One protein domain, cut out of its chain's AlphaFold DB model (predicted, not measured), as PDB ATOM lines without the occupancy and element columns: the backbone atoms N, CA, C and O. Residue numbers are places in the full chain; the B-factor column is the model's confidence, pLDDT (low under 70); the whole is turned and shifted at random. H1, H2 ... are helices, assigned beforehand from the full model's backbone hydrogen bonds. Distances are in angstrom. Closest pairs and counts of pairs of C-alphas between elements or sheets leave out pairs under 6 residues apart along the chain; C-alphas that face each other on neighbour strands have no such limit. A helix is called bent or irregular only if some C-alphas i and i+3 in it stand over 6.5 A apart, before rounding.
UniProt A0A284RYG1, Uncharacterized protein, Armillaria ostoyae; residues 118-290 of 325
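What this domain is: This is residues 118 to 290 of the 325 residues of an uncharacterized protein of Armillaria ostoyae (UniProt A0A284RYG1). One very long helix, H1, sticks out with its residues 118 to 163 as an arm from a compact head of short helices. The last turns of H1 pack on H3 and H4 in the head; there H2 packs on both arms of the sharply bent H5, H7 packs on H4, and H6 reaches away from the end of H3. The printed part has 173 residues, with eight named helices in the order H1 to H8 and no named strand: all helix, with mostly crossed packing. The whole is extended, with a radius of gyration of the C-alphas of 28.5 A, and spans 102 by 42 by 31 A, the arm making the length.

Where its parts are: H1, residues 118 to 176, begins at C-alpha 118 (97.410, 109.361, 147.850), ends at C-alpha 176 (117.981, 91.827, 64.978) and is 87.2 A long. H2 is residues 181 to 190 and H3 residues 194 to 203. H4, residues 208 to 222, is 20.1 A long and only just irregular: C-alphas 211 and 214 are 6.8 A apart. H5, residues 225 to 244, was assigned as one helix by its hydrogen bonds but is bent, with C-alphas 232 and 235 8.0 A apart; its arms are H5a, residues 225 to 232, and H5b, residues 235 to 244. H5a is irregular, with C-alphas 228 and 231 7.7 A apart. H6, residues 248 to 261, is 20.2 A long. H7 is residues 270 to 278, and H8, residues 283 to 287, ends at C-alpha 287 (131.650, 110.532, 58.230).

How they stand to each other: H3 is the hub. H1 touches it with residues 168 to 172 alone, the closest C-alphas, of Glu 168 and Ala 201, 4.4 A apart. H3 touches H5b at a steep tilt of 41 degrees, closest at Gln 199 and Ile 243, C-alphas 5.1 A apart. H3 and H6 only just touch, only at their ends, with 3 pairs of C-alphas within 8 A, closest at Trp 203 and Phe 249, 5.7 A. H2 touches H3 only at the corner, and touches H5a closest at C-alphas 182 and 227, 5.2 A. H5a and H5b are about perpendicular, at 79 degrees. H4 touches H7, closest at C-alphas 212 and 272, 6.0 A. H8 touches no helix. Every O i to N i+4 pair is within hydrogen-bond range in H2, H3, H5b, H6, H7 and H8, against 54 of 55 in H1, 9 of 11 in H4 and 1 of 4 in H5a, where 2 of 5 O i to N i+3 pairs are.

The domain as a whole: C-alphas 118 and 232, the two farthest apart, are 102.9 A apart. The printed part has no cut and no long link. Mean pLDDT of the printed part is 78.0; residues 118 to 137, 147 to 148, 150 to 166, 266 to 269 and 278 to 290 are under 70.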
ATOM      1  N   LEU A 118      96.311 110.010 148.578       56.72
ATOM      2  CA  LEU A 118      97.410 109.361 147.850       56.72
ATOM      3  C   LEU A 118      96.941 108.647 146.572       56.72
ATOM      4  O   LEU A 118      97.640 108.694 145.556       56.72
ATOM      5  N   LYS A 119      95.732 108.064 146.565       58.25
ATOM      6  CA  LYS A 119      95.141 107.482 145.345       58.25
ATOM      7  C   LYS A 119      94.905 108.533 144.255       58.25
ATOM      8  O   LYS A 119      95.136 108.253 143.078       58.25
ATOM      9  N   LEU A 120      94.516 109.753 144.633       63.38
ATOM     10  CA  LEU A 120      94.254 110.827 143.674       63.38
ATOM     11  C   LEU A 120      95.546 111.385 143.046       63.38
ATOM     12  O   LEU A 120      95.563 111.697 141.854       63.38
ATOM     13  N   GLN A 121      96.646 111.475 143.802       60.22
ATOM     14  CA  GLN A 121      97.939 111.892 143.240       60.22
ATOM     15  C   GLN A 121      98.589 110.816 142.359       60.22
ATOM     16  O   GLN A 121      99.157 111.154 141.317       60.22
ATOM     17  N   ALA A 122      98.464 109.536 142.723       56.91
ATOM     18  CA  ALA A 122      98.957 108.435 141.895       56.91
ATOM     19  C   ALA A 122      98.232 108.380 140.538       56.91
ATOM     20  O   ALA A 122      98.878 108.260 139.499       56.91
ATOM     21  N   SER A 123      96.907 108.573 140.527       60.38
ATOM     22  CA  SER A 123      96.108 108.616 139.295       60.38
ATOM     23  C   SER A 123      96.519 109.764 138.361       60.38
ATOM     24  O   SER A 123      96.665 109.553 137.158       60.38
ATOM     25  N   LYS A 124      96.810 110.955 138.907       62.34
ATOM     26  CA  LYS A 124      97.291 112.091 138.105       62.34
ATOM     27  C   LYS A 124      98.666 111.820 137.491       62.34
ATOM     28  O   LYS A 124      98.851 112.089 136.313       62.34
ATOM     29  N   ARG A 125      99.619 111.246 138.234       59.47
ATOM     30  CA  ARG A 125     100.952 110.926 137.679       59.47
ATOM     31  C   ARG A 125     100.888 109.872 136.572       59.47
ATOM     32  O   ARG A 125     101.550 110.039 135.556       59.47
ATOM     33  N   ILE A 126     100.043 108.857 136.739       58.03
ATOM     34  CA  ILE A 126      99.818 107.816 135.728       58.03
ATOM     35  C   ILE A 126      99.186 108.414 134.455       58.03
ATOM     36  O   ILE A 126      99.633 108.115 133.349       58.03
ATOM     37  N   ALA A 127      98.212 109.322 134.589       56.56
ATOM     38  CA  ALA A 127      97.598 110.003 133.445       56.56
ATOM     39  C   ALA A 127      98.609 110.848 132.642       56.56
ATOM     40  O   ALA A 127      98.605 110.814 131.412       56.56
ATOM     41  N   TRP A 128      99.523 111.548 133.321       62.19
ATOM     42  CA  TRP A 128     100.577 112.326 132.660       62.19
ATOM     43  C   TRP A 128     101.598 111.441 131.933       62.19
ATOM     44  O   TRP A 128     101.996 111.769 130.815       62.19
ATOM     45  N   THR A 129     101.977 110.292 132.503       59.97
ATOM     46  CA  THR A 129     102.883 109.353 131.822       59.97
ATOM     47  C   THR A 129     102.247 108.713 130.589       59.97
ATOM     48  O   THR A 129     102.941 108.550 129.587       59.97
ATOM     49  N   PHE A 130     100.937 108.421 130.615       55.84
ATOM     50  CA  PHE A 130     100.201 107.927 129.441       55.84
ATOM     51  C   PHE A 130     100.073 108.988 128.339       55.84
ATOM     52  O   PHE A 130     100.174 108.661 127.160       55.84
ATOM     53  N   SER A 131      99.916 110.265 128.703       65.69
ATOM     54  CA  SER A 131      99.834 111.352 127.720       65.69
ATOM     55  C   SER A 131     101.172 111.611 127.019       65.69
ATOM     56  O   SER A 131     101.191 111.853 125.815       65.69
ATOM     57  N   LEU A 132     102.293 111.540 127.748       62.12
ATOM     58  CA  LEU A 132     103.620 111.760 127.166       62.12
ATOM     59  C   LEU A 132     104.048 110.584 126.273       62.12
ATOM     60  O   LEU A 132     104.539 110.800 125.170       62.12
ATOM     61  N   THR A 133     103.809 109.340 126.711       60.53
ATOM     62  CA  THR A 133     104.073 108.151 125.874       60.53
ATOM     63  C   THR A 133     103.177 108.111 124.640       60.53
ATOM     64  O   THR A 133     103.659 107.744 123.572       60.53
ATOM     65  N   GLY A 134     101.922 108.561 124.743       62.81
ATOM     66  CA  GLY A 134     101.041 108.736 123.587       62.81
ATOM     67  C   GLY A 134     101.602 109.718 122.553       62.81
ATOM     68  O   GLY A 134     101.592 109.414 121.366       62.81
ATOM     69  N   LEU A 135     102.163 110.853 122.988       69.50
ATOM     70  CA  LEU A 135     102.733 111.855 122.079       69.50
ATOM     71  C   LEU A 135     103.995 111.345 121.361       69.50
ATOM     72  O   LEU A 135     104.112 111.507 120.150       69.50
ATOM     73  N   PHE A 136     104.896 110.657 122.072       66.75
ATOM     74  CA  PHE A 136     106.074 110.031 121.455       66.75
ATOM     75  C   PHE A 136     105.705 108.914 120.471       66.75
ATOM     76  O   PHE A 136     106.361 108.766 119.441       66.75
ATOM     77  N   LEU A 137     104.650 108.146 120.759       67.69
ATOM     78  CA  LEU A 137     104.148 107.121 119.844       67.69
ATOM     79  C   LEU A 137     103.538 107.731 118.577       67.69
ATOM     80  O   LEU A 137     103.724 107.171 117.502       67.69
ATOM     81  N   VAL A 138     102.859 108.877 118.681       72.62
ATOM     82  CA  VAL A 138     102.317 109.600 117.518       72.62
ATOM     83  C   VAL A 138     103.440 110.183 116.657       72.62
ATOM     84  O   VAL A 138     103.414 110.015 115.441       72.62
ATOM     85  N   GLU A 139     104.461 110.792 117.263       72.88
ATOM     86  CA  GLU A 139     105.633 111.315 116.542       72.88
ATOM     87  C   GLU A 139     106.399 110.186 115.826       72.88
ATOM     88  O   GLU A 139     106.732 110.287 114.644       72.88
ATOM     89  N   ALA A 140     106.627 109.065 116.519       70.19
ATOM     90  CA  ALA A 140     107.273 107.890 115.942       70.19
ATOM     91  C   ALA A 140     106.434 107.275 114.811       70.19
ATOM     92  O   ALA A 140     106.987 106.916 113.772       70.19
ATOM     93  N   ALA A 141     105.111 107.193 114.974       72.44
ATOM     94  CA  ALA A 141     104.211 106.702 113.935       72.44
ATOM     95  C   ALA A 141     104.223 107.609 112.696       72.44
ATOM     96  O   ALA A 141     104.286 107.095 111.582       72.44
ATOM     97  N   ASN A 142     104.238 108.933 112.876       74.88
ATOM     98  CA  ASN A 142     104.320 109.892 111.773       74.88
ATOM     99  C   ASN A 142     105.652 109.783 111.018       74.88
ATOM    100  O   ASN A 142     105.656 109.765 109.790       74.88
ATOM    101  N   ASN A 143     106.772 109.630 111.729       74.62
ATOM    102  CA  ASN A 143     108.083 109.441 111.102       74.62
ATOM    103  C   ASN A 143     108.169 108.120 110.322       74.62
ATOM    104  O   ASN A 143     108.727 108.086 109.226       74.62
ATOM    105  N   VAL A 144     107.571 107.045 110.846       73.50
ATOM    106  CA  VAL A 144     107.464 105.764 110.131       73.50
ATOM    107  C   VAL A 144     106.569 105.902 108.895       73.50
ATOM    108  O   VAL A 144     106.936 105.398 107.837       73.50
ATOM    109  N   LEU A 145     105.448 106.624 108.985       73.62
ATOM    110  CA  LEU A 145     104.559 106.863 107.843       73.62
ATOM    111  C   LEU A 145     105.262 107.650 106.724       73.62
ATOM    112  O   LEU A 145     105.169 107.276 105.558       73.62
ATOM    113  N   MET A 146     106.002 108.702 107.086       76.56
ATOM    114  CA  MET A 146     106.777 109.512 106.139       76.56
ATOM    115  C   MET A 146     107.892 108.702 105.469       76.56
ATOM    116  O   MET A 146     108.141 108.862 104.276       76.56
ATOM    117  N   PHE A 147     108.546 107.806 106.212       66.25
ATOM    118  CA  PHE A 147     109.579 106.929 105.665       66.25
ATOM    119  C   PHE A 147     109.004 105.867 104.715       66.25
ATOM    120  O   PHE A 147     109.593 105.607 103.669       66.25
ATOM    121  N   ILE A 148     107.839 105.294 105.035       64.06
ATOM    122  CA  ILE A 148     107.139 104.350 104.151       64.06
ATOM    123  C   ILE A 148     106.737 105.042 102.842       64.06
ATOM    124  O   ILE A 148     107.046 104.517 101.775       64.06
ATOM    125  N   ALA A 149     106.158 106.245 102.907       71.25
ATOM    126  CA  ALA A 149     105.797 107.015 101.713       71.25
ATOM    127  C   ALA A 149     107.022 107.350 100.835       71.25
ATOM    128  O   ALA A 149     106.975 107.200  99.617       71.25
ATOM    129  N   ALA A 150     108.152 107.723 101.446       65.62
ATOM    130  CA  ALA A 150     109.392 107.993 100.714       65.62
ATOM    131  C   ALA A 150     109.982 106.740 100.039       65.62
ATOM    132  O   ALA A 150     110.571 106.833  98.960       65.62
ATOM    133  N   ILE A 151     109.828 105.561 100.654       60.38
ATOM    134  CA  ILE A 151     110.246 104.287 100.054       60.38
ATOM    135  C   ILE A 151     109.346 103.918  98.874       60.38
ATOM    136  O   ILE A 151     109.861 103.451  97.859       60.38
ATOM    137  N   GLU A 152     108.034 104.123  98.982       63.34
ATOM    138  CA  GLU A 152     107.083 103.832  97.902       63.34
ATOM    139  C   GLU A 152     107.339 104.712  96.667       63.34
ATOM    140  O   GLU A 152     107.420 104.182  95.554       63.34
ATOM    141  N   ASP A 153     107.598 106.010  96.857       66.62
ATOM    142  CA  ASP A 153     107.972 106.927  95.769       66.62
ATOM    143  C   ASP A 153     109.305 106.530  95.115       66.62
ATOM    144  O   ASP A 153     109.425 106.483  93.887       66.62
ATOM    145  N   HIS A 154     110.315 106.179  95.918       65.31
ATOM    146  CA  HIS A 154     111.600 105.726  95.387       65.31
ATOM    147  C   HIS A 154     111.463 104.395  94.633       65.31
ATOM    148  O   HIS A 154     112.096 104.197  93.595       65.31
ATOM    149  N   PHE A 155     110.620 103.481  95.117       49.66
ATOM    150  CA  PHE A 155     110.370 102.202  94.460       49.66
ATOM    151  C   PHE A 155     109.648 102.381  93.120       49.66
ATOM    152  O   PHE A 155     110.033 101.728  92.154       49.66
ATOM    153  N   ALA A 156     108.685 103.301  93.014       61.50
ATOM    154  CA  ALA A 156     108.009 103.616  91.752       61.50
ATOM    155  C   ALA A 156     108.981 104.175  90.695       61.50
ATOM    156  O   ALA A 156     109.006 103.693  89.561       61.50
ATOM    157  N   VAL A 157     109.848 105.118  91.083       64.94
ATOM    158  CA  VAL A 157     110.884 105.689  90.199       64.94
ATOM    159  C   VAL A 157     111.880 104.622  89.743       64.94
ATOM    160  O   VAL A 157     112.253 104.565  88.568       64.94
ATOM    161  N   VAL A 158     112.301 103.743  90.656       51.81
ATOM    162  CA  VAL A 158     113.176 102.615  90.325       51.81
ATOM    163  C   VAL A 158     112.451 101.651  89.384       51.81
ATOM    164  O   VAL A 158     113.012 101.262  88.369       51.81
ATOM    165  N   GLN A 159     111.191 101.310  89.630       55.97
ATOM    166  CA  GLN A 159     110.460 100.349  88.807       55.97
ATOM    167  C   GLN A 159     110.190 100.863  87.381       55.97
ATOM    168  O   GLN A 159     110.282 100.087  86.426       55.97
ATOM    169  N   GLU A 160     109.907 102.157  87.207       61.56
ATOM    170  CA  GLU A 160     109.806 102.775  85.879       61.56
ATOM    171  C   GLU A 160     111.149 102.784  85.146       61.56
ATOM    172  O   GLU A 160     111.210 102.441  83.964       61.56
ATOM    173  N   ARG A 161     112.237 103.100  85.856       52.41
ATOM    174  CA  ARG A 161     113.591 103.064  85.296       52.41
ATOM    175  C   ARG A 161     113.992 101.654  84.853       52.41
ATOM    176  O   ARG A 161     114.523 101.495  83.760       52.41
ATOM    177  N   TRP A 162     113.657 100.639  85.648       47.62
ATOM    178  CA  TRP A 162     113.920  99.234  85.322       47.62
ATOM    179  C   TRP A 162     113.085  98.742  84.133       47.62
ATOM    180  O   TRP A 162     113.618  98.064  83.259       47.62
ATOM    181  N   LYS A 163     111.801  99.121  84.030       52.50
ATOM    182  CA  LYS A 163     110.983  98.812  82.839       52.50
ATOM    183  C   LYS A 163     111.527  99.476  81.575       52.50
ATOM    184  O   LYS A 163     111.473  98.880  80.501       52.50
ATOM    185  N   LYS A 164     112.042 100.698  81.703       57.25
ATOM    186  CA  LYS A 164     112.609 101.453  80.586       57.25
ATOM    187  C   LYS A 164     113.894 100.804  80.060       57.25
ATOM    188  O   LYS A 164     113.953 100.491  78.873       57.25
ATOM    189  N   GLU A 165     114.839 100.490  80.946       53.69
ATOM    190  CA  GLU A 165     116.115  99.850  80.582       53.69
ATOM    191  C   GLU A 165     115.913  98.464  79.942       53.69
ATOM    192  O   GLU A 165     116.626  98.087  79.009       53.69
ATOM    193  N   GLN A 166     114.900  97.714  80.388       59.78
ATOM    194  CA  GLN A 166     114.579  96.401  79.828       59.78
ATOM    195  C   GLN A 166     113.964  96.509  78.422       59.78
ATOM    196  O   GLN A 166     114.363  95.775  77.520       59.78
ATOM    197  N   SER A 167     113.090  97.497  78.199       70.44
ATOM    198  CA  SER A 167     112.460  97.730  76.891       70.44
ATOM    199  C   SER A 167     113.449  98.135  75.789       70.44
ATOM    200  O   SER A 167     113.247  97.832  74.616       70.44
ATOM    201  N   GLU A 168     114.540  98.804  76.161       80.25
ATOM    202  CA  GLU A 168     115.527  99.348  75.229       80.25
ATOM    203  C   GLU A 168     116.470  98.263  74.695       80.25
ATOM    204  O   GLU A 168     116.737  98.203  73.494       80.25
ATOM    205  N   LYS A 169     116.912  97.342  75.560       83.62
ATOM    206  CA  LYS A 169     117.670  96.163  75.125       83.62
ATOM    207  C   LYS A 169     116.801  95.225  74.280       83.62
ATOM    208  O   LYS A 169     117.237  94.781  73.218       83.62
ATOM    209  N   GLU A 170     115.568  94.970  74.718       88.44
ATOM    210  CA  GLU A 170     114.597  94.149  73.982       88.44
ATOM    211  C   GLU A 170     114.287  94.732  72.597       88.44
ATOM    212  O   GLU A 170     114.090  93.980  71.645       88.44
ATOM    213  N   PHE A 171     114.304  96.061  72.446       91.19
ATOM    214  CA  PHE A 171     114.134  96.714  71.148       91.19
ATOM    215  C   PHE A 171     115.247  96.340  70.158       91.19
ATOM    216  O   PHE A 171     114.948  96.001  69.012       91.19
ATOM    217  N   LEU A 172     116.518  96.367  70.581       93.94
ATOM    218  CA  LEU A 172     117.641  95.983  69.713       93.94
ATOM    219  C   LEU A 172     117.626  94.488  69.385       93.94
ATOM    220  O   LEU A 172     117.898  94.103  68.251       93.94
ATOM    221  N   GLU A 173     117.254  93.641  70.342       92.88
ATOM    222  CA  GLU A 173     117.093  92.206  70.086       92.88
ATOM    223  C   GLU A 173     115.948  91.941  69.097       92.88
ATOM    224  O   GLU A 173     116.116  91.195  68.130       92.88
ATOM    225  N   ALA A 174     114.804  92.608  69.271       92.31
ATOM    226  CA  ALA A 174     113.667  92.507  68.361       92.31
ATOM    227  C   ALA A 174     113.988  93.031  66.953       92.31
ATOM    228  O   ALA A 174     113.477  92.469  65.980       92.31
ATOM    229  N   LEU A 175     114.828  94.069  66.848       93.94
ATOM    230  CA  LEU A 175     115.366  94.588  65.589       93.94
ATOM    231  C   LEU A 175     116.177  93.508  64.863       93.94
ATOM    232  O   LEU A 175     115.877  93.197  63.712       93.94
ATOM    233  N   CYS A 176     117.138  92.883  65.548       94.69
ATOM    234  CA  CYS A 176     117.981  91.827  64.978       94.69
ATOM    235  C   CYS A 176     117.197  90.568  64.574       94.69
ATOM    236  O   CYS A 176     117.617  89.843  63.672       94.69
ATOM    237  N   LEU A 177     116.058  90.302  65.221       94.19
ATOM    238  CA  LEU A 177     115.186  89.163  64.914       94.19
ATOM    239  C   LEU A 177     114.285  89.381  63.686       94.19
ATOM    240  O   LEU A 177     113.636  88.430  63.242       94.19
ATOM    241  N   GLN A 178     114.208  90.595  63.128       94.06
ATOM    242  CA  GLN A 178     113.363  90.837  61.959       94.06
ATOM    243  C   GLN A 178     113.967  90.187  60.696       94.06
ATOM    244  O   GLN A 178     115.098  90.510  60.325       94.06
ATOM    245  N   PRO A 179     113.219  89.325  59.978       91.81
ATOM    246  CA  PRO A 179     113.749  88.543  58.855       91.81
ATOM    247  C   PRO A 179     114.008  89.369  57.588       91.81
ATOM    248  O   PRO A 179     114.746  88.921  56.714       91.81
ATOM    249  N   ASP A 180     113.396  90.550  57.476       93.75
ATOM    250  CA  ASP A 180     113.503  91.445  56.321       93.75
ATOM    251  C   ASP A 180     114.021  92.831  56.770       93.75
ATOM    252  O   ASP A 180     113.222  93.703  57.146       93.75
ATOM    253  N   PRO A 181     115.357  93.032  56.783       92.75
ATOM    254  CA  PRO A 181     115.980  94.275  57.234       92.75
ATOM    255  C   PRO A 181     115.506  95.538  56.507       92.75
ATOM    256  O   PRO A 181     115.137  96.496  57.189       92.75
ATOM    257  N   PRO A 182     115.423  95.563  55.164       93.62
ATOM    258  CA  PRO A 182     114.717  96.593  54.402       93.62
ATOM    259  C   PRO A 182     113.397  97.090  54.992       93.62
ATOM    260  O   PRO A 182     113.229  98.283  55.255       93.62
ATOM    261  N   VAL A 183     112.455  96.167  55.190       92.62
ATOM    262  CA  VAL A 183     111.081  96.476  55.595       92.62
ATOM    263  C   VAL A 183     111.043  96.900  57.057       92.62
ATOM    264  O   VAL A 183     110.261  97.775  57.430       92.62
ATOM    265  N   CYS A 184     111.886  96.300  57.897       94.06
ATOM    266  CA  CYS A 184     112.030  96.718  59.285       94.06
ATOM    267  C   CYS A 184     112.506  98.174  59.380       94.06
ATOM    268  O   CYS A 184     111.876  98.993  60.051       94.06
ATOM    269  N   VAL A 185     113.573  98.507  58.657       93.88
ATOM    270  CA  VAL A 185     114.153  99.851  58.631       93.88
ATOM    271  C   VAL A 185     113.157 100.882  58.104       93.88
ATOM    272  O   VAL A 185     113.009 101.945  58.707       93.88
ATOM    273  N   ASP A 186     112.443 100.565  57.021       93.69
ATOM    274  CA  ASP A 186     111.398 101.433  56.471       93.69
ATOM    275  C   ASP A 186     110.322 101.747  57.521       93.69
ATOM    276  O   ASP A 186     110.005 102.910  57.762       93.69
ATOM    277  N   LYS A 187     109.843 100.729  58.249       93.38
ATOM    278  CA  LYS A 187     108.865 100.907  59.336       93.38
ATOM    279  C   LYS A 187     109.394 101.769  60.482       93.38
ATOM    280  O   LYS A 187     108.637 102.563  61.039       93.38
ATOM    281  N   ILE A 188     110.670 101.626  60.845       94.31
ATOM    282  CA  ILE A 188     111.295 102.441  61.899       94.31
ATOM    283  C   ILE A 188     111.367 103.905  61.466       94.31
ATOM    284  O   ILE A 188     111.038 104.787  62.256       94.31
ATOM    285  N   ILE A 189     111.753 104.166  60.216       94.19
ATOM    286  CA  ILE A 189     111.857 105.525  59.668       94.19
ATOM    287  C   ILE A 189     110.471 106.150  59.454       94.19
ATOM    288  O   ILE A 189     110.303 107.345  59.694       94.19
ATOM    289  N   ALA A 190     109.485 105.365  59.016       92.56
ATOM    290  CA  ALA A 190     108.109 105.818  58.814       92.56
ATOM    291  C   ALA A 190     107.365 106.078  60.138       92.56
ATOM    292  O   ALA A 190     106.371 106.805  60.158       92.56
ATOM    293  N   SER A 191     107.825 105.488  61.242       91.44
ATOM    294  CA  SER A 191     107.248 105.687  62.570       91.44
ATOM    295  C   SER A 191     107.701 107.008  63.193       91.44
ATOM    296  O   SER A 191     108.894 107.278  63.312       91.44
ATOM    297  N   ASN A 192     106.745 107.779  63.722       84.00
ATOM    298  CA  ASN A 192     107.009 109.045  64.420       84.00
ATOM    299  C   ASN A 192     107.927 108.894  65.645       84.00
ATOM    300  O   ASN A 192     108.570 109.858  66.046       84.00
ATOM    301  N   VAL A 193     107.966 107.704  66.251       90.19
ATOM    302  CA  VAL A 193     108.769 107.411  67.451       90.19
ATOM    303  C   VAL A 193     109.919 106.445  67.175       90.19
ATOM    304  O   VAL A 193     110.762 106.241  68.045       90.19
ATOM    305  N   GLY A 194     109.988 105.851  65.979       91.50
ATOM    306  CA  GLY A 194     110.923 104.763  65.687       91.50
ATOM    307  C   GLY A 194     112.383 105.191  65.796       91.50
ATOM    308  O   GLY A 194     113.165 104.535  66.482       91.50
ATOM    309  N   LEU A 195     112.738 106.331  65.195       93.19
ATOM    310  CA  LEU A 195     114.101 106.866  65.281       93.19
ATOM    311  C   LEU A 195     114.482 107.261  66.712       93.19
ATOM    312  O   LEU A 195     115.586 106.943  67.137       93.19
ATOM    313  N   SER A 196     113.575 107.881  67.478       90.88
ATOM    314  CA  SER A 196     113.838 108.218  68.885       90.88
ATOM    315  C   SER A 196     113.966 106.980  69.777       90.88
ATOM    316  O   SER A 196     114.765 106.972  70.707       90.88
ATOM    317  N   SER A 197     113.212 105.913  69.496       91.81
ATOM    318  CA  SER A 197     113.321 104.646  70.224       91.81
ATOM    319  C   SER A 197     114.637 103.937  69.924       91.81
ATOM    320  O   SER A 197     115.310 103.509  70.856       91.81
ATOM    321  N   LEU A 198     115.038 103.878  68.649       93.44
ATOM    322  CA  LEU A 198     116.342 103.349  68.238       93.44
ATOM    323  C   LEU A 198     117.477 104.114  68.924       93.44
ATOM    324  O   LEU A 198     118.388 103.526  69.495       93.44
ATOM    325  N   GLN A 199     117.383 105.435  68.888       93.00
ATOM    326  CA  GLN A 199     118.338 106.340  69.492       93.00
ATOM    327  C   GLN A 199     118.480 106.111  71.008       93.00
ATOM    328  O   GLN A 199     119.585 105.874  71.496       93.00
ATOM    329  N   ASN A 200     117.362 106.090  71.741       91.00
ATOM    330  CA  ASN A 200     117.356 105.806  73.177       91.00
ATOM    331  C   ASN A 200     117.918 104.415  73.487       91.00
ATOM    332  O   ASN A 200     118.678 104.270  74.441       91.00
ATOM    333  N   ALA A 201     117.602 103.415  72.661       92.75
ATOM    334  CA  ALA A 201     118.088 102.055  72.846       92.75
ATOM    335  C   ALA A 201     119.616 101.944  72.747       92.75
ATOM    336  O   ALA A 201     120.220 101.161  73.472       92.75
ATOM    337  N   PHE A 202     120.255 102.748  71.892       92.94
ATOM    338  CA  PHE A 202     121.715 102.781  71.779       92.94
ATOM    339  C   PHE A 202     122.406 103.534  72.923       92.94
ATOM    340  O   PHE A 202     123.564 103.246  73.219       92.94
ATOM    341  N   TRP A 203     121.747 104.501  73.563       89.62
ATOM    342  CA  TRP A 203     122.377 105.310  74.620       89.62
ATOM    343  C   TRP A 203     122.016 104.906  76.034       89.62
ATOM    344  O   TRP A 203     122.677 105.349  76.974       89.62
ATOM    345  N   SER A 204     120.976 104.100  76.207       88.38
ATOM    346  CA  SER A 204     120.542 103.663  77.528       88.38
ATOM    347  C   SER A 204     121.609 102.871  78.268       88.38
ATOM    348  O   SER A 204     121.669 102.901  79.497       88.38
ATOM    349  N   ASN A 205     122.483 102.191  77.525       90.00
ATOM    350  CA  ASN A 205     123.513 101.345  78.082       90.00
ATOM    351  C   ASN A 205     124.842 101.547  77.341       90.00
ATOM    352  O   ASN A 205     124.935 101.413  76.128       90.00
ATOM    353  N   ILE A 206     125.895 101.869  78.092       91.69
ATOM    354  CA  ILE A 206     127.277 101.993  77.591       91.69
ATOM    355  C   ILE A 206     128.212 100.970  78.244       91.69
ATOM    356  O   ILE A 206     129.434 101.106  78.197       91.69
ATOM    357  N   SER A 207     127.646  99.958  78.903       91.06
ATOM    358  CA  SER A 207     128.419  98.887  79.517       91.06
ATOM    359  C   SER A 207     129.092  98.036  78.444       91.06
ATOM    360  O   SER A 207     128.519  97.745  77.395       91.06
ATOM    361  N   VAL A 208     130.305  97.589  78.746       89.56
ATOM    362  CA  VAL A 208     131.087  96.667  77.918       89.56
ATOM    363  C   VAL A 208     130.271  95.481  77.367       89.56
ATOM    364  O   VAL A 208     130.269  95.301  76.149       89.56
ATOM    365  N   PRO A 209     129.517  94.707  78.180       89.69
ATOM    366  CA  PRO A 209     128.759  93.566  77.660       89.69
ATOM    367  C   PRO A 209     127.646  93.973  76.688       89.69
ATOM    368  O   PRO A 209     127.326  93.221  75.772       89.69
ATOM    369  N   PHE A 210     127.060  95.162  76.854       91.19
ATOM    370  CA  PHE A 210     126.064  95.676  75.918       91.19
ATOM    371  C   PHE A 210     126.699  96.121  74.599       91.19
ATOM    372  O   PHE A 210     126.191  95.769  73.532       91.19
ATOM    373  N   LEU A 211     127.823  96.847  74.675       91.44
ATOM    374  CA  LEU A 211     128.581  97.273  73.498       91.44
ATOM    375  C   LEU A 211     129.034  96.058  72.680       91.44
ATOM    376  O   LEU A 211     128.871  96.064  71.466       91.44
ATOM    377  N   ASN A 212     129.516  94.999  73.336       90.19
ATOM    378  CA  ASN A 212     129.937  93.751  72.692       90.19
ATOM    379  C   ASN A 212     128.797  92.860  72.188       90.19
ATOM    380  O   ASN A 212     129.024  92.057  71.287       90.19
ATOM    381  N   GLY A 213     127.609  92.958  72.781       92.00
ATOM    382  CA  GLY A 213     126.452  92.137  72.436       92.00
ATOM    383  C   GLY A 213     125.458  92.898  71.567       92.00
ATOM    384  O   GLY A 213     125.747  93.254  70.425       92.00
ATOM    385  N   SER A 214     124.288  93.186  72.144       93.12
ATOM    386  CA  SER A 214     123.111  93.711  71.443       93.12
ATOM    387  C   SER A 214     123.385  94.959  70.596       93.12
ATOM    388  O   SER A 214     122.816  95.085  69.514       93.12
ATOM    389  N   ALA A 215     124.255  95.872  71.047       93.12
ATOM    390  CA  ALA A 215     124.585  97.066  70.268       93.12
ATOM    391  C   ALA A 215     125.348  96.718  68.986       93.12
ATOM    392  O   ALA A 215     125.018  97.216  67.910       93.12
ATOM    393  N   THR A 216     126.352  95.846  69.087       93.06
ATOM    394  CA  THR A 216     127.132  95.423  67.922       93.06
ATOM    395  C   THR A 216     126.314  94.552  66.985       93.06
ATOM    396  O   THR A 216     126.378  94.756  65.774       93.06
ATOM    397  N   ASP A 217     125.491  93.650  67.517       94.00
ATOM    398  CA  ASP A 217     124.598  92.822  66.705       94.00
ATOM    399  C   ASP A 217     123.617  93.693  65.904       94.00
ATOM    400  O   ASP A 217     123.433  93.481  64.704       94.00
ATOM    401  N   ALA A 218     123.061  94.740  66.525       94.69
ATOM    402  CA  ALA A 218     122.214  95.710  65.836       94.69
ATOM    403  C   ALA A 218     122.986  96.496  64.768       94.69
ATOM    404  O   ALA A 218     122.485  96.707  63.664       94.69
ATOM    405  N   LEU A 219     124.225  96.906  65.044       93.88
ATOM    406  CA  LEU A 219     125.061  97.575  64.046       93.88
ATOM    407  C   LEU A 219     125.409  96.655  62.862       93.88
ATOM    408  O   LEU A 219     125.385  97.113  61.719       93.88
ATOM    409  N   LEU A 220     125.686  95.372  63.108       93.06
ATOM    410  CA  LEU A 220     125.887  94.352  62.071       93.06
ATOM    411  C   LEU A 220     124.609  94.125  61.253       93.06
ATOM    412  O   LEU A 220     124.667  94.047  60.026       93.06
ATOM    413  N   TYR A 221     123.446  94.100  61.908       94.06
ATOM    414  CA  TYR A 221     122.149  94.029  61.238       94.06
ATOM    415  C   TYR A 221     121.946  95.211  60.278       94.06
ATOM    416  O   TYR A 221     121.581  95.023  59.116       94.06
ATOM    417  N   LEU A 222     122.278  96.430  60.719       92.94
ATOM    418  CA  LEU A 222     122.211  97.640  59.892       92.94
ATOM    419  C   LEU A 222     123.217  97.648  58.727       92.94
ATOM    420  O   LEU A 222     123.012  98.362  57.742       92.94
ATOM    421  N   GLN A 223     124.287  96.852  58.794       91.62
ATOM    422  CA  GLN A 223     125.243  96.691  57.694       91.62
ATOM    423  C   GLN A 223     124.752  95.770  56.573       91.62
ATOM    424  O   GLN A 223     125.441  95.679  55.548       91.62
ATOM    425  N   ALA A 224     123.596  95.112  56.728       91.44
ATOM    426  CA  ALA A 224     123.067  94.204  55.720       91.44
ATOM    427  C   ALA A 224     123.053  94.871  54.327       91.44
ATOM    428  O   ALA A 224     122.554  95.993  54.172       91.44
ATOM    429  N   PRO A 225     123.574  94.203  53.278       90.44
ATOM    430  CA  PRO A 225     123.738  94.813  51.955       90.44
ATOM    431  C   PRO A 225     122.404  95.271  51.357       90.44
ATOM    432  O   PRO A 225     122.352  96.249  50.618       90.44
ATOM    433  N   GLN A 226     121.318  94.604  51.748       91.88
ATOM    434  CA  GLN A 226     119.946  94.904  51.352       91.88
ATOM    435  C   GLN A 226     119.474  96.282  51.848       91.88
ATOM    436  O   GLN A 226     118.686  96.932  51.176       91.88
ATOM    437  N   ILE A 227     119.967  96.762  52.997       89.62
ATOM    438  CA  ILE A 227     119.619  98.095  53.515       89.62
ATOM    439  C   ILE A 227     120.348  99.178  52.710       89.62
ATOM    440  O   ILE A 227     119.784 100.233  52.424       89.62
ATOM    441  N   LYS A 228     121.598  98.915  52.299       87.62
ATOM    442  CA  LYS A 228     122.407  99.861  51.510       87.62
ATOM    443  C   LYS A 228     121.841 100.092  50.109       87.62
ATOM    444  O   LYS A 228     121.946 101.199  49.587       87.62
ATOM    445  N   THR A 229     121.254  99.065  49.496       88.69
ATOM    446  CA  THR A 229     120.663  99.179  48.154       88.69
ATOM    447  C   THR A 229     119.369  99.990  48.152       88.69
ATOM    448  O   THR A 229     118.994 100.543  47.117       88.69
ATOM    449  N   ILE A 230     118.704 100.124  49.300       88.56
ATOM    450  CA  ILE A 230     117.423 100.820  49.412       88.56
ATOM    451  C   ILE A 230     117.633 102.313  49.569       88.56
ATOM    452  O   ILE A 230     118.441 102.782  50.372       88.56
ATOM    453  N   SER A 231     116.870 103.074  48.781       82.31
ATOM    454  CA  SER A 231     116.900 104.536  48.780       82.31
ATOM    455  C   SER A 231     118.321 105.100  48.618       82.31
ATOM    456  O   SER A 231     118.648 106.132  49.206       82.31
ATOM    457  N   SER A 232     119.186 104.396  47.875       85.88
ATOM    458  CA  SER A 232     120.598 104.760  47.677       85.88
ATOM    459  C   SER A 232     121.360 104.983  48.994       85.88
ATOM    460  O   SER A 232     122.201 105.875  49.086       85.88
ATOM    461  N   GLY A 233     121.032 104.215  50.036       87.81
ATOM    462  CA  GLY A 233     121.665 104.303  51.352       87.81
ATOM    463  C   GLY A 233     121.126 105.414  52.258       87.81
ATOM    464  O   GLY A 233     121.542 105.487  53.413       87.81
ATOM    465  N   GLN A 234     120.168 106.239  51.813       91.25
ATOM    466  CA  GLN A 234     119.623 107.325  52.642       91.25
ATOM    467  C   GLN A 234     118.968 106.826  53.935       91.25
ATOM    468  O   GLN A 234     119.008 107.513  54.956       91.25
ATOM    469  N   PHE A 235     118.369 105.635  53.910       92.25
ATOM    470  CA  PHE A 235     117.729 105.044  55.087       92.25
ATOM    471  C   PHE A 235     118.770 104.702  56.153       92.25
ATOM    472  O   PHE A 235     118.619 105.069  57.319       92.25
ATOM    473  N   LEU A 236     119.875 104.089  55.725       91.75
ATOM    474  CA  LEU A 236     121.016 103.818  56.588       91.75
ATOM    475  C   LEU A 236     121.609 105.119  57.141       91.75
ATOM    476  O   LEU A 236     121.853 105.208  58.341       91.75
ATOM    477  N   THR A 237     121.779 106.146  56.302       91.62
ATOM    478  CA  THR A 237     122.275 107.458  56.742       91.62
ATOM    479  C   THR A 237     121.393 108.064  57.832       91.62
ATOM    480  O   THR A 237     121.926 108.512  58.842       91.62
ATOM    481  N   LYS A 238     120.061 108.033  57.682       93.44
ATOM    482  CA  LYS A 238     119.131 108.568  58.693       93.44
ATOM    483  C   LYS A 238     119.228 107.836  60.032       93.44
ATOM    484  O   LYS A 238     119.253 108.487  61.072       93.44
ATOM    485  N   MET A 239     119.305 106.506  60.019       92.81
ATOM    486  CA  MET A 239     119.454 105.732  61.256       92.81
ATOM    487  C   MET A 239     120.805 105.978  61.924       92.81
ATOM    488  O   MET A 239     120.852 106.236  63.123       92.81
ATOM    489  N   LEU A 240     121.897 105.954  61.156       92.31
ATOM    490  CA  LEU A 240     123.228 106.229  61.696       92.31
ATOM    491  C   LEU A 240     123.322 107.651  62.250       92.31
ATOM    492  O   LEU A 240     123.933 107.843  63.293       92.31
ATOM    493  N   GLN A 241     122.681 108.624  61.602       92.50
ATOM    494  CA  GLN A 241     122.596 109.992  62.105       92.50
ATOM    495  C   GLN A 241     121.819 110.068  63.427       92.50
ATOM    496  O   GLN A 241     122.257 110.768  64.335       92.50
ATOM    497  N   ALA A 242     120.716 109.327  63.567       91.81
ATOM    498  CA  ALA A 242     119.979 109.253  64.829       91.81
ATOM    499  C   ALA A 242     120.836 108.639  65.953       91.81
ATOM    500  O   ALA A 242     120.879 109.176  67.055       91.81
ATOM    501  N   ILE A 243     121.577 107.564  65.665       92.38
ATOM    502  CA  ILE A 243     122.485 106.929  66.637       92.38
ATOM    503  C   ILE A 243     123.681 107.845  66.965       92.38
ATOM    504  O   ILE A 243     124.218 107.793  68.072       92.38
ATOM    505  N   ALA A 244     124.117 108.676  66.011       89.44
ATOM    506  CA  ALA A 244     125.280 109.553  66.137       89.44
ATOM    507  C   ALA A 244     125.130 110.723  67.111       89.44
ATOM    508  O   ALA A 244     126.155 111.198  67.601       89.44
ATOM    509  N   GLU A 245     123.909 111.170  67.404       88.06
ATOM    510  CA  GLU A 245     123.691 112.439  68.104       88.06
ATOM    511  C   GLU A 245     122.845 112.283  69.376       88.06
ATOM    512  O   GLU A 245     121.631 112.228  69.192       88.06
ATOM    513  N   PRO A 246     123.429 112.264  70.609       84.69
ATOM    514  CA  PRO A 246     124.775 112.710  70.912       84.69
ATOM    515  C   PRO A 246     125.847 111.619  70.763       84.69
ATOM    516  O   PRO A 246     125.574 110.417  70.832       84.69
ATOM    517  N   PRO A 247     127.123 112.039  70.669       88.69
ATOM    518  CA  PRO A 247     128.258 111.156  70.400       88.69
ATOM    519  C   PRO A 247     128.645 110.236  71.573       88.69
ATOM    520  O   PRO A 247     129.687 109.586  71.519       88.69
ATOM    521  N   ILE A 248     127.840 110.169  72.639       89.31
ATOM    522  CA  ILE A 248     128.152 109.444  73.882       89.31
ATOM    523  C   ILE A 248     128.419 107.966  73.589       89.31
ATOM    524  O   ILE A 248     129.464 107.438  73.970       89.31
ATOM    525  N   PHE A 249     127.511 107.323  72.853       91.44
ATOM    526  CA  PHE A 249     127.654 105.919  72.478       91.44
ATOM    527  C   PHE A 249     128.911 105.680  71.642       91.44
ATOM    528  O   PHE A 249     129.717 104.814  71.968       91.44
ATOM    529  N   TRP A 250     129.140 106.486  70.602       91.31
ATOM    530  CA  TRP A 250     130.285 106.301  69.712       91.31
ATOM    531  C   TRP A 250     131.633 106.587  70.371       91.31
ATOM    532  O   TRP A 250     132.639 106.007  69.958       91.31
ATOM    533  N   ASN A 251     131.669 107.463  71.375       91.94
ATOM    534  CA  ASN A 251     132.863 107.712  72.177       91.94
ATOM    535  C   ASN A 251     133.172 106.512  73.078       91.94
ATOM    536  O   ASN A 251     134.311 106.049  73.094       91.94
ATOM    537  N   ALA A 252     132.160 105.970  73.766       91.50
ATOM    538  CA  ALA A 252     132.311 104.768  74.583       91.50
ATOM    539  C   ALA A 252     132.717 103.554  73.732       91.50
ATOM    540  O   ALA A 252     133.656 102.840  74.078       91.50
ATOM    541  N   PHE A 253     132.069 103.374  72.579       89.50
ATOM    542  CA  PHE A 253     132.376 102.310  71.628       89.50
ATOM    543  C   PHE A 253     133.818 102.413  71.114       89.50
ATOM    544  O   PHE A 253     134.548 101.428  71.131       89.50
ATOM    545  N   HIS A 254     134.271 103.612  70.731       89.50
ATOM    546  CA  HIS A 254     135.650 103.826  70.285       89.50
ATOM    547  C   HIS A 254     136.670 103.540  71.390       89.50
ATOM    548  O   HIS A 254     137.591 102.751  71.180       89.50
ATOM    549  N   PHE A 255     136.477 104.118  72.578       89.81
ATOM    550  CA  PHE A 255     137.361 103.897  73.723       89.81
ATOM    551  C   PHE A 255     137.491 102.406  74.053       89.81
ATOM    552  O   PHE A 255     138.594 101.900  74.260       89.81
ATOM    553  N   TYR A 256     136.371 101.681  74.029       87.44
ATOM    554  CA  TYR A 256     136.366 100.242  74.249       87.44
ATOM    555  C   TYR A 256     137.173  99.481  73.187       87.44
ATOM    556  O   TYR A 256     137.944  98.572  73.506       87.44
ATOM    557  N   THR A 257     137.030  99.867  71.920       84.69
ATOM    558  CA  THR A 257     137.741  99.215  70.813       84.69
ATOM    559  C   THR A 257     139.245  99.448  70.874       84.69
ATOM    560  O   THR A 257     140.014  98.524  70.618       84.69
ATOM    561  N   GLU A 258     139.677 100.639  71.290       87.12
ATOM    562  CA  GLU A 258     141.093 100.950  71.504       87.12
ATOM    563  C   GLU A 258     141.660 100.176  72.697       87.12
ATOM    564  O   GLU A 258     142.720  99.556  72.586       87.12
ATOM    565  N   ALA A 259     140.931 100.134  73.817       85.94
ATOM    566  CA  ALA A 259     141.330  99.373  74.999       85.94
ATOM    567  C   ALA A 259     141.451  97.865  74.706       85.94
ATOM    568  O   ALA A 259     142.362  97.202  75.207       85.94
ATOM    569  N   THR A 260     140.565  97.339  73.857       84.19
ATOM    570  CA  THR A 260     140.614  95.954  73.371       84.19
ATOM    571  C   THR A 260     141.846  95.710  72.507       84.19
ATOM    572  O   THR A 260     142.588  94.764  72.756       84.19
ATOM    573  N   GLN A 261     142.104  96.572  71.516       81.69
ATOM    574  CA  GLN A 261     143.255  96.427  70.615       81.69
ATOM    575  C   GLN A 261     144.592  96.511  71.358       81.69
ATOM    576  O   GLN A 261     145.548  95.833  70.986       81.69
ATOM    577  N   ALA A 262     144.655  97.302  72.427       85.81
ATOM    578  CA  ALA A 262     145.826  97.397  73.292       85.81
ATOM    579  C   ALA A 262     145.965  96.224  74.289       85.81
ATOM    580  O   ALA A 262     146.938  96.172  75.040       85.81
ATOM    581  N   GLY A 263     145.024  95.272  74.304       83.25
ATOM    582  CA  GLY A 263     145.084  94.070  75.140       83.25
ATOM    583  C   GLY A 263     144.718  94.289  76.611       83.25
ATOM    584  O   GLY A 263     144.980  93.414  77.439       83.25
ATOM    585  N   PHE A 264     144.107  95.427  76.960       78.25
ATOM    586  CA  PHE A 264     143.669  95.706  78.334       78.25
ATOM    587  C   PHE A 264     142.392  94.948  78.718       78.25
ATOM    588  O   PHE A 264     142.153  94.711  79.902       78.25
ATOM    589  N   VAL A 265     141.584  94.544  77.733       77.69
ATOM    590  CA  VAL A 265     140.340  93.792  77.938       77.69
ATOM    591  C   VAL A 265     140.503  92.388  77.356       77.69
ATOM    592  O   VAL A 265     140.779  92.238  76.173       77.69
ATOM    593  N   LYS A 266     140.357  91.354  78.195       66.88
ATOM    594  CA  LYS A 266     140.525  89.931  77.821       66.88
ATOM    595  C   LYS A 266     139.235  89.243  77.349       66.88
ATOM    596  O   LYS A 266     139.226  88.024  77.192       66.88
ATOM    597  N   GLU A 267     138.141  89.979  77.174       67.19
ATOM    598  CA  GLU A 267     136.887  89.391  76.697       67.19
ATOM    599  C   GLU A 267     136.995  88.965  75.226       67.19
ATOM    600  O   GLU A 267     137.671  89.600  74.417       67.19
ATOM    601  N   SER A 268     136.350  87.846  74.886       63.59
ATOM    602  CA  SER A 268     136.284  87.314  73.525       63.59
ATOM    603  C   SER A 268     135.409  88.225  72.655       63.59
ATOM    604  O   SER A 268     134.196  88.037  72.572       63.59
ATOM    605  N   ASN A 269     136.021  89.224  72.025       61.97
ATOM    606  CA  ASN A 269     135.340  90.313  71.315       61.97
ATOM    607  C   ASN A 269     134.976  89.980  69.860       61.97
ATOM    608  O   ASN A 269     135.176  90.786  68.951       61.97
ATOM    609  N   THR A 270     134.401  88.799  69.628       70.75
ATOM    610  CA  THR A 270     134.098  88.299  68.276       70.75
ATOM    611  C   THR A 270     133.170  89.222  67.486       70.75
ATOM    612  O   THR A 270     133.414  89.458  66.304       70.75
ATOM    613  N   SER A 271     132.131  89.783  68.114       76.44
ATOM    614  CA  SER A 271     131.156  90.631  67.413       76.44
ATOM    615  C   SER A 271     131.735  91.991  67.021       76.44
ATOM    616  O   SER A 271     131.545  92.441  65.890       76.44
ATOM    617  N   ILE A 272     132.475  92.651  67.922       78.81
ATOM    618  CA  ILE A 272     133.086  93.956  67.628       78.81
ATOM    619  C   ILE A 272     134.145  93.815  66.539       78.81
ATOM    620  O   ILE A 272     134.156  94.596  65.585       78.81
ATOM    621  N   GLU A 273     134.998  92.796  66.626       77.19
ATOM    622  CA  GLU A 273     135.974  92.515  65.575       77.19
ATOM    623  C   GLU A 273     135.291  92.244  64.229       77.19
ATOM    624  O   GLU A 273     135.715  92.795  63.209       77.19
ATOM    625  N   ALA A 274     134.184  91.493  64.219       78.50
ATOM    626  CA  ALA A 274     133.388  91.271  63.014       78.50
ATOM    627  C   ALA A 274     132.836  92.583  62.431       78.50
ATOM    628  O   ALA A 274     132.904  92.789  61.215       78.50
ATOM    629  N   PHE A 275     132.358  93.509  63.268       80.44
ATOM    630  CA  PHE A 275     131.861  94.812  62.814       80.44
ATOM    631  C   PHE A 275     132.952  95.656  62.140       80.44
ATOM    632  O   PHE A 275     132.713  96.228  61.069       80.44
ATOM    633  N   PHE A 276     134.155  95.711  62.719       74.75
ATOM    634  CA  PHE A 276     135.289  96.451  62.147       74.75
ATOM    635  C   PHE A 276     135.961  95.743  60.972       74.75
ATOM    636  O   PHE A 276     136.616  96.408  60.168       74.75
ATOM    637  N   SER A 277     135.819  94.422  60.868       74.44
ATOM    638  CA  SER A 277     136.289  93.664  59.710       74.44
ATOM    639  C   SER A 277     135.343  93.789  58.514       74.44
ATOM    640  O   SER A 277     135.808  93.712  57.379       74.44
ATOM    641  N   THR A 278     134.038  93.951  58.757       64.12
ATOM    642  CA  THR A 278     133.000  94.030  57.710       64.12
ATOM    643  C   THR A 278     132.742  95.465  57.250       64.12
ATOM    644  O   THR A 278     132.457  95.707  56.076       64.12
ATOM    645  N   SER A 279     132.856  96.446  58.152       60.28
ATOM    646  CA  SER A 279     132.924  97.849  57.749       60.28
ATOM    647  C   SER A 279     134.216  98.068  56.979       60.28
ATOM    648  O   SER A 279     135.294  97.968  57.560       60.28
ATOM    649  N   ASP A 280     134.119  98.469  55.710       52.59
ATOM    650  CA  ASP A 280     135.222  99.162  55.051       52.59
ATOM    651  C   ASP A 280     135.697 100.261  56.003       52.59
ATOM    652  O   ASP A 280     134.984 101.243  56.239       52.59
ATOM    653  N   ARG A 281     136.891 100.081  56.583       47.09
ATOM    654  CA  ARG A 281     137.498 100.945  57.617       47.09
ATOM    655  C   ARG A 281     137.512 102.440  57.251       47.09
ATOM    656  O   ARG A 281     137.804 103.282  58.096       47.09
ATOM    657  N   LEU A 282     137.203 102.771  56.001       38.31
ATOM    658  CA  LEU A 282     137.137 104.107  55.426       38.31
ATOM    659  C   LEU A 282     135.783 104.809  55.657       38.31
ATOM    660  O   LEU A 282     135.779 106.003  55.949       38.31
ATOM    661  N   ALA A 283     134.637 104.119  55.612       49.84
ATOM    662  CA  ALA A 283     133.327 104.791  55.604       49.84
ATOM    663  C   ALA A 283     132.996 105.499  56.934       49.84
ATOM    664  O   ALA A 283     132.627 106.672  56.946       49.84
ATOM    665  N   PHE A 284     133.219 104.829  58.069       51.56
ATOM    666  CA  PHE A 284     132.993 105.428  59.394       51.56
ATOM    667  C   PHE A 284     134.038 106.484  59.767       51.56
ATOM    668  O   PHE A 284     133.740 107.422  60.509       51.56
ATOM    669  N   ARG A 285     135.257 106.368  59.228       47.69
ATOM    670  CA  ARG A 285     136.330 107.338  59.471       47.69
ATOM    671  C   ARG A 285     136.060 108.662  58.753       47.69
ATOM    672  O   ARG A 285     136.338 109.719  59.309       47.69
ATOM    673  N   HIS A 286     135.469 108.612  57.557       40.66
ATOM    674  CA  HIS A 286     135.168 109.806  56.764       40.66
ATOM    675  C   HIS A 286     133.887 110.537  57.193       40.66
ATOM    676  O   HIS A 286     133.875 111.765  57.141       40.66
ATOM    677  N   SER A 287     132.857 109.853  57.712       44.16
ATOM    678  CA  SER A 287     131.650 110.532  58.230       44.16
ATOM    679  C   SER A 287     131.904 111.423  59.456       44.16
ATOM    680  O   SER A 287     131.134 112.350  59.689       44.16
ATOM    681  N   ARG A 288     132.997 111.216  60.213       47.03
ATOM    682  CA  ARG A 288     133.418 112.144  61.286       47.03
ATOM    683  C   ARG A 288     134.231 113.344  60.790       47.03
ATOM    684  O   ARG A 288     134.335 114.332  61.507       47.03
ATOM    685  N   LEU A 289     134.801 113.285  59.584       37.81
ATOM    686  CA  LEU A 289     135.615 114.378  59.034       37.81
ATOM    687  C   LEU A 289     134.771 115.490  58.389       37.81
ATOM    688  O   LEU A 289     135.293 116.577  58.157       37.81
ATOM    689  N   SER A 290     133.476 115.264  58.133       37.84
ATOM    690  CA  SER A 290     132.574 116.286  57.576       37.84
ATOM    691  C   SER A 290     131.837 117.129  58.624       37.84
ATOM    692  O   SER A 290     131.245 118.142  58.267       37.84
TER     693      SER A 290